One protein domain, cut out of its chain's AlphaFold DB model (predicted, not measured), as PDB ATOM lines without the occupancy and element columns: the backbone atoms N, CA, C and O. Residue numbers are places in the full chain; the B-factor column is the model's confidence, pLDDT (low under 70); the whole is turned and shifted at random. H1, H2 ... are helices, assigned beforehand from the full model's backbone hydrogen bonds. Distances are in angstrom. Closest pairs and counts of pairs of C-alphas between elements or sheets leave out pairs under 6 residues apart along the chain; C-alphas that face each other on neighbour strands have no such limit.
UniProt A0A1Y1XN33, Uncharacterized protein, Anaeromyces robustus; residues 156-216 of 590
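This is residues 156 to 216 of the 590 residues of an uncharacterized protein of Anaeromyces robustus (UniProt A0A1Y1XN33). One long helix, H1, leads from a free-standing end, residues 158 to 163, to a loose group of four shorter helices, H2 to H5. The printed part has 61 residues, H1 to H5 in chain order and no named strand: all helix. It is loose, with a radius of gyration of the C-alphas of 14.6 A, and spans 43 by 22 by 16 A.

H1, residues 162 to 175, is close to but not clearly touching H2, residues 178 to 188; their closest C-alphas, Phe 174 and Phe 180, are 6.8 A apart. H2 only just touches H4, residues 202 to 205, with 3 pairs of C-alphas within 8 A, the closest Arg 182 and Ala 204 at 6.1 A. H3, residues 196 to 200, touches H5, residues 210 to 215; their closest C-alphas, Tyr 199 and Cys 210, are 5.0 A apart. Every O i to N i+4 pair is within hydrogen-bond range in H1 and H5, 5 of 7 in H2, and 0 of 1 in H3, with 2 of 2 O i to N i+3 pairs; H4 is too short.

H1, 19.9 A long, begins at C-alpha 162 (39.791, -35.100, 12.999). H5 ends at C-alpha 215 (12.195, -5.297, 16.690).

The printed part has no cut and no long link. No printed residue is under 70 in pLDDT.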
ATOM      1  N   ILE A 156      36.397 -23.472  12.254       95.31
ATOM      2  CA  ILE A 156      37.332 -24.588  12.443       95.31
ATOM      3  C   ILE A 156      38.175 -24.729  11.178       95.31
ATOM      4  O   ILE A 156      37.649 -24.854  10.071       95.31
ATOM      5  N   ASN A 157      39.499 -24.738  11.334       95.38
ATOM      6  CA  ASN A 157      40.412 -24.922  10.213       95.38
ATOM      7  C   ASN A 157      40.206 -26.310   9.572       95.38
ATOM      8  O   ASN A 157      40.380 -27.342  10.219       95.38
ATOM      9  N   LYS A 158      39.873 -26.333   8.275       95.94
ATOM     10  CA  LYS A 158      39.600 -27.559   7.507       95.94
ATOM     11  C   LYS A 158      40.784 -28.541   7.475       95.94
ATOM     12  O   LYS A 158      40.559 -29.739   7.300       95.94
ATOM     13  N   TYR A 159      42.010 -28.050   7.648       97.31
ATOM     14  CA  TYR A 159      43.257 -28.794   7.447       97.31
ATOM     15  C   TYR A 159      43.833 -29.452   8.713       97.31
ATOM     16  O   TYR A 159      44.874 -30.097   8.626       97.31
ATOM     17  N   ILE A 160      43.199 -29.301   9.881       97.31
ATOM     18  CA  ILE A 160      43.634 -30.016  11.096       97.31
ATOM     19  C   ILE A 160      43.114 -31.460  11.113       97.31
ATOM     20  O   ILE A 160      42.176 -31.799  10.392       97.31
ATOM     21  N   ASP A 161      43.711 -32.319  11.941       97.62
ATOM     22  CA  ASP A 161      43.258 -33.703  12.093       97.62
ATOM     23  C   ASP A 161      41.880 -33.802  12.770       97.62
ATOM     24  O   ASP A 161      41.470 -32.925  13.533       97.62
ATOM     25  N   GLU A 162      41.162 -34.898  12.505       97.50
ATOM     26  CA  GLU A 162      39.791 -35.100  12.999       97.50
ATOM     27  C   GLU A 162      39.683 -35.063  14.527       97.50
ATOM     28  O   GLU A 162      38.720 -34.519  15.064       97.50
ATOM     29  N   LYS A 163      40.692 -35.557  15.253       98.00
ATOM     30  CA  LYS A 163      40.681 -35.512  16.720       98.00
ATOM     31  C   LYS A 163      40.708 -34.064  17.216       98.00
ATOM     32  O   LYS A 163      39.982 -33.727  18.152       98.00
ATOM     33  N   ARG A 164      41.498 -33.195  16.580       97.88
ATOM     34  CA  ARG A 164      41.496 -31.755  16.880       97.88
ATOM     35  C   ARG A 164      40.191 -31.083  16.483       97.88
ATOM     36  O   ARG A 164      39.711 -30.261  17.255       97.88
ATOM     37  N   LYS A 165      39.585 -31.447  15.348       97.88
ATOM     38  CA  LYS A 165      38.259 -30.918  14.973       97.88
ATOM     39  C   LYS A 165      37.212 -31.242  16.037       97.88
ATOM     40  O   LYS A 165      36.503 -30.337  16.461       97.88
ATOM     41  N   ILE A 166      37.169 -32.486  16.523       97.50
ATOM     42  CA  ILE A 166      36.260 -32.905  17.603       97.50
ATOM     43  C   ILE A 166      36.517 -32.092  18.880       97.50
ATOM     44  O   ILE A 166      35.575 -31.579  19.477       97.50
ATOM     45  N   ALA A 167      37.780 -31.901  19.272       97.44
ATOM     46  CA  ALA A 167      38.114 -31.076  20.434       97.44
ATOM     47  C   ALA A 167      37.685 -29.604  20.263       97.44
ATOM     48  O   ALA A 167      37.137 -29.013  21.191       97.44
ATOM     49  N   CYS A 168      37.878 -29.016  19.076       97.69
ATOM     50  CA  CYS A 168      37.396 -27.667  18.764       97.69
ATOM     51  C   CYS A 168      35.867 -27.568  18.857       97.69
ATOM     52  O   CYS A 168      35.365 -26.573  19.374       97.69
ATOM     53  N   ILE A 169      35.133 -28.589  18.400       96.94
ATOM     54  CA  ILE A 169      33.666 -28.635  18.502       96.94
ATOM     55  C   ILE A 169      33.221 -28.583  19.967       96.94
ATOM     56  O   ILE A 169      32.298 -27.837  20.283       96.94
ATOM     57  N   GLU A 170      33.882 -29.308  20.872       97.62
ATOM     58  CA  GLU A 170      33.551 -29.252  22.305       97.62
ATOM     59  C   GLU A 170      33.795 -27.858  22.905       97.62
ATOM     60  O   GLU A 170      32.963 -27.353  23.660       97.62
ATOM     61  N   VAL A 171      34.874 -27.176  22.505       96.69
ATOM     62  CA  VAL A 171      35.113 -25.777  22.902       96.69
ATOM     63  C   VAL A 171      34.025 -24.855  22.352       96.69
ATOM     64  O   VAL A 171      33.516 -24.005  23.080       96.69
ATOM     65  N   PHE A 172      33.629 -25.021  21.088       95.88
ATOM     66  CA  PHE A 172      32.581 -24.198  20.481       95.88
ATOM     67  C   PHE A 172      31.237 -24.406  21.178       95.88
ATOM     68  O   PHE A 172      30.557 -23.423  21.451       95.88
ATOM     69  N   LYS A 173      30.875 -25.647  21.534       96.00
ATOM     70  CA  LYS A 173      29.667 -25.935  22.326       96.00
ATOM     71  C   LYS A 173      29.665 -25.180  23.651       96.00
ATOM     72  O   LYS A 173      28.632 -24.645  24.032       96.00
ATOM     73  N   PHE A 174      30.808 -25.113  24.334       96.69
ATOM     74  CA  PHE A 174      30.930 -24.341  25.567       96.69
ATOM     75  C   PHE A 174      30.777 -22.834  25.315       96.69
ATOM     76  O   PHE A 174      29.950 -22.195  25.963       96.69
ATOM     77  N   LEU A 175      31.505 -22.272  24.343       95.38
ATOM     78  CA  LEU A 175      31.446 -20.840  24.019       95.38
ATOM     79  C   LEU A 175      30.059 -20.395  23.537       95.38
ATOM     80  O   LEU A 175      29.649 -19.272  23.805       95.38
ATOM     81  N   LEU A 176      29.335 -21.261  22.829       94.38
ATOM     82  CA  LEU A 176      27.987 -21.002  22.316       94.38
ATOM     83  C   LEU A 176      26.882 -21.450  23.281       94.38
ATOM     84  O   LEU A 176      25.705 -21.320  22.954       94.38
ATOM     85  N   SER A 177      27.234 -21.984  24.454       95.94
ATOM     86  CA  SER A 177      26.245 -22.384  25.453       95.94
ATOM     87  C   SER A 177      25.491 -21.171  25.997       95.94
ATOM     88  O   SER A 177      26.055 -20.081  26.137       95.94
ATOM     89  N   LYS A 178      24.222 -21.382  26.357       96.69
ATOM     90  CA  LYS A 178      23.364 -20.348  26.944       96.69
ATOM     91  C   LYS A 178      24.001 -19.690  28.166       96.69
ATOM     92  O   LYS A 178      24.003 -18.467  28.265       96.69
ATOM     93  N   ASP A 179      24.589 -20.488  29.055       96.62
ATOM     94  CA  ASP A 179      25.221 -19.988  30.278       96.62
ATOM     95  C   ASP A 179      26.456 -19.132  29.977       96.62
ATOM     96  O   ASP A 179      26.587 -18.037  30.517       96.62
ATOM     97  N   PHE A 180      27.333 -19.561  29.061       96.69
ATOM     98  CA  PHE A 180      28.495 -18.750  28.683       96.69
ATOM     99  C   PHE A 180      28.070 -17.436  28.014       96.69
ATOM    100  O   PHE A 180      28.586 -16.368  28.350       96.69
ATOM    101  N   GLN A 181      27.107 -17.495  27.093       96.50
ATOM    102  CA  GLN A 181      26.584 -16.307  26.421       96.50
ATOM    103  C   GLN A 181      25.926 -15.341  27.418       96.50
ATOM    104  O   GLN A 181      26.248 -14.155  27.416       96.50
ATOM    105  N   ARG A 182      25.087 -15.824  28.338       96.62
ATOM    106  CA  ARG A 182      24.440 -14.978  29.353       96.62
ATOM    107  C   ARG A 182      25.446 -14.406  30.350       96.62
ATOM    108  O   ARG A 182      25.475 -13.199  30.583       96.62
ATOM    109  N   ASP A 183      26.267 -15.250  30.959       96.62
ATOM    110  CA  ASP A 183      27.036 -14.851  32.139       96.62
ATOM    111  C   ASP A 183      28.361 -14.175  31.761       96.62
ATOM    112  O   ASP A 183      28.816 -13.262  32.455       96.62
ATOM    113  N   VAL A 184      28.967 -14.561  30.632       96.12
ATOM    114  CA  VAL A 184      30.219 -13.963  30.151       96.12
ATOM    115  C   VAL A 184      29.956 -12.870  29.121       96.12
ATOM    116  O   VAL A 184      30.375 -11.736  29.343       96.12
ATOM    117  N   ILE A 185      29.282 -13.176  28.009       94.44
ATOM    118  CA  ILE A 185      29.125 -12.203  26.911       94.44
ATOM    119  C   ILE A 185      28.206 -11.053  27.330       94.44
ATOM    120  O   ILE A 185      28.587  -9.890  27.207       94.44
ATOM    121  N   VAL A 186      27.038 -11.367  27.889       94.62
ATOM    122  CA  VAL A 186      26.054 -10.350  28.270       94.62
ATOM    123  C   VAL A 186      26.414  -9.694  29.602       94.62
ATOM    124  O   VAL A 186      26.727  -8.511  29.631       94.62
ATOM    125  N   LYS A 187      26.420 -10.440  30.714       94.25
ATOM    126  CA  LYS A 187      26.548  -9.844  32.058       94.25
ATOM    127  C   LYS A 187      27.941  -9.287  32.359       94.25
ATOM    128  O   LYS A 187      28.062  -8.242  32.990       94.25
ATOM    129  N   LYS A 188      29.009  -9.983  31.953       94.50
ATOM    130  CA  LYS A 188      30.382  -9.562  32.273       94.50
ATOM    131  C   LYS A 188      30.948  -8.592  31.240       94.50
ATOM    132  O   LYS A 188      31.532  -7.579  31.621       94.50
ATOM    133  N   LEU A 189      30.809  -8.901  29.952       91.94
ATOM    134  CA  LEU A 189      31.377  -8.088  28.873       91.94
ATOM    135  C   LEU A 189      30.435  -6.991  28.366       91.94
ATOM    136  O   LEU A 189      30.913  -6.104  27.666       91.94
ATOM    137  N   HIS A 190      29.150  -7.009  28.741       90.62
ATOM    138  CA  HIS A 190      28.148  -6.032  28.291       90.62
ATOM    139  C   HIS A 190      28.033  -5.976  26.759       90.62
ATOM    140  O   HIS A 190      27.865  -4.911  26.170       90.62
ATOM    141  N   LEU A 191      28.149  -7.136  26.104       90.12
ATOM    142  CA  LEU A 191      28.058  -7.271  24.653       90.12
ATOM    143  C   LEU A 191      26.739  -7.921  24.238       90.12
ATOM    144  O   LEU A 191      26.173  -8.761  24.939       90.12
ATOM    145  N   THR A 192      26.282  -7.575  23.037       90.81
ATOM    146  CA  THR A 192      25.148  -8.232  22.387       90.81
ATOM    147  C   THR A 192      25.514  -9.671  22.006       90.81
ATOM    148  O   THR A 192      26.574  -9.926  21.433       90.81
ATOM    149  N   THR A 193      24.634 -10.622  22.319       92.44
ATOM    150  CA  THR A 193      24.818 -12.049  22.012       92.44
ATOM    151  C   THR A 193      24.143 -12.433  20.692       92.44
ATOM    152  O   THR A 193      23.059 -11.944  20.414       92.44
ATOM    153  N   PRO A 194      24.704 -13.337  19.871       89.62
ATOM    154  CA  PRO A 194      23.987 -13.878  18.713       89.62
ATOM    155  C   PRO A 194      22.871 -14.869  19.100       89.62
ATOM    156  O   PRO A 194      22.140 -15.342  18.231       89.62
ATOM    157  N   LEU A 195      22.764 -15.244  20.380       93.38
ATOM    158  CA  LEU A 195      21.844 -16.271  20.854       93.38
ATOM    159  C   LEU A 195      20.462 -15.672  21.145       93.38
ATOM    160  O   LEU A 195      20.213 -15.149  22.230       93.38
ATOM    161  N   SER A 196      19.551 -15.779  20.175       92.25
ATOM    162  CA  SER A 196      18.247 -15.101  20.206       92.25
ATOM    163  C   SER A 196      17.353 -15.474  21.392       92.25
ATOM    164  O   SER A 196      16.587 -14.643  21.873       92.25
ATOM    165  N   GLU A 197      17.467 -16.694  21.921       94.38
ATOM    166  CA  GLU A 197      16.697 -17.123  23.096       94.38
ATOM    167  C   GLU A 197      16.985 -16.296  24.359       94.38
ATOM    168  O   GLU A 197      16.137 -16.239  25.251       94.38
ATOM    169  N   LEU A 198      18.144 -15.629  24.440       96.25
ATOM    170  CA  LEU A 198      18.481 -14.758  25.566       96.25
ATOM    171  C   LEU A 198      17.726 -13.425  25.539       96.25
ATOM    172  O   LEU A 198      17.638 -12.779  26.574       96.25
ATOM    173  N   TYR A 199      17.103 -13.038  24.423       95.31
ATOM    174  CA  TYR A 199      16.263 -11.833  24.377       95.31
ATOM    175  C   TYR A 199      14.879 -12.013  25.006       95.31
ATOM    176  O   TYR A 199      14.119 -11.056  25.117       95.31
ATOM    177  N   ASN A 200      14.566 -13.231  25.451       94.38
ATOM    178  CA  ASN A 200      13.398 -13.535  26.275       94.38
ATOM    179  C   ASN A 200      13.791 -13.896  27.719       94.38
ATOM    180  O   ASN A 200      12.930 -14.277  28.509       94.38
ATOM    181  N   ASP A 201      15.085 -13.833  28.057       94.25
ATOM    182  CA  ASP A 201      15.599 -14.149  29.387       94.25
ATOM    183  C   ASP A 201      15.612 -12.870  30.248       94.25
ATOM    184  O   ASP A 201      16.394 -11.959  29.955       94.25
ATOM    185  N   PRO A 202      14.783 -12.775  31.311       94.25
ATOM    186  CA  PRO A 202      14.697 -11.575  32.144       94.25
ATOM    187  C   PRO A 202      16.051 -11.132  32.695       94.25
ATOM    188  O   PRO A 202      16.315  -9.934  32.776       94.25
ATOM    189  N   ASP A 203      16.930 -12.084  33.017       93.50
ATOM    190  CA  ASP A 203      18.261 -11.799  33.541       93.50
ATOM    191  C   ASP A 203      19.151 -11.124  32.500       93.50
ATOM    192  O   ASP A 203      19.891 -10.198  32.827       93.50
ATOM    193  N   ALA A 204      19.107 -11.587  31.249       94.44
ATOM    194  CA  ALA A 204      19.872 -10.977  30.165       94.44
ATOM    195  C   ALA A 204      19.319  -9.584  29.825       94.44
ATOM    196  O   ALA A 204      20.090  -8.649  29.601       94.44
ATOM    197  N   CYS A 205      17.996  -9.424  29.875       94.25
ATOM    198  CA  CYS A 205      17.311  -8.163  29.594       94.25
ATOM    199  C   CYS A 205      17.486  -7.091  30.681       94.25
ATOM    200  O   CYS A 205      17.128  -5.941  30.457       94.25
ATOM    201  N   THR A 206      18.091  -7.419  31.830       93.25
ATOM    202  CA  THR A 206      18.565  -6.389  32.776       93.25
ATOM    203  C   THR A 206      19.751  -5.584  32.242       93.25
ATOM    204  O   THR A 206      19.978  -4.463  32.690       93.25
ATOM    205  N   VAL A 207      20.509  -6.154  31.299       91.56
ATOM    206  CA  VAL A 207      21.702  -5.538  30.698       91.56
ATOM    207  C   VAL A 207      21.448  -5.152  29.243       91.56
ATOM    208  O   VAL A 207      21.910  -4.110  28.788       91.56
ATOM    209  N   LEU A 208      20.728  -5.992  28.497       91.25
ATOM    210  CA  LEU A 208      20.438  -5.777  27.083       91.25
ATOM    211  C   LEU A 208      19.106  -5.060  26.886       91.25
ATOM    212  O   LEU A 208      18.111  -5.397  27.521       91.25
ATOM    213  N   ASN A 209      19.049  -4.180  25.886       91.81
ATOM    214  CA  ASN A 209      17.780  -3.689  25.361       91.81
ATOM    215  C   ASN A 209      17.103  -4.777  24.500       91.81
ATOM    216  O   ASN A 209      17.200  -4.773  23.272       91.81
ATOM    217  N   CYS A 210      16.472  -5.753  25.155       94.00
ATOM    218  CA  CYS A 210      15.821  -6.883  24.490       94.00
ATOM    219  C   CYS A 210      14.634  -6.472  23.610       94.00
ATOM    220  O   CYS A 210      14.421  -7.091  22.574       94.00
ATOM    221  N   GLU A 211      13.888  -5.431  23.992       92.94
ATOM    222  CA  GLU A 211      12.771  -4.904  23.197       92.94
ATOM    223  C   GLU A 211      13.269  -4.448  21.821       92.94
ATOM    224  O   GLU A 211      12.828  -4.971  20.800       92.94
ATOM    225  N   MET A 212      14.313  -3.610  21.795       93.19
ATOM    226  CA  MET A 212      14.969  -3.197  20.550       93.19
ATOM    227  C   MET A 212      15.478  -4.396  19.739       93.19
ATOM    228  O   MET A 212      15.323  -4.429  18.521       93.19
ATOM    229  N   MET A 213      16.102  -5.381  20.391       93.12
ATOM    230  CA  MET A 213      16.660  -6.551  19.704       93.12
ATOM    231  C   MET A 213      15.594  -7.468  19.094       93.12
ATOM    232  O   MET A 213      15.895  -8.170  18.134       93.12
ATOM    233  N   ASN A 214      14.367  -7.459  19.616       92.19
ATOM    234  CA  ASN A 214      13.243  -8.200  19.040       92.19
ATOM    235  C   ASN A 214      12.598  -7.462  17.851       92.19
ATOM    236  O   ASN A 214      11.985  -8.103  17.000       92.19
ATOM    237  N   GLU A 215      12.746  -6.138  17.769       94.00
ATOM    238  CA  GLU A 215      12.195  -5.297  16.690       94.00
ATOM    239  C   GLU A 215      13.165  -5.067  15.517       94.00
ATOM    240  O   GLU A 215      12.766  -4.621  14.435       94.00
ATOM    241  N   ILE A 216      14.456  -5.318  15.728       94.38
ATOM    242  CA  ILE A 216      15.509  -4.971  14.774       94.38
ATOM    243  C   ILE A 216      15.426  -5.799  13.482       94.38
ATOM    244  O   ILE A 216      15.262  -7.020  13.489       94.38
TER     245      ILE A 216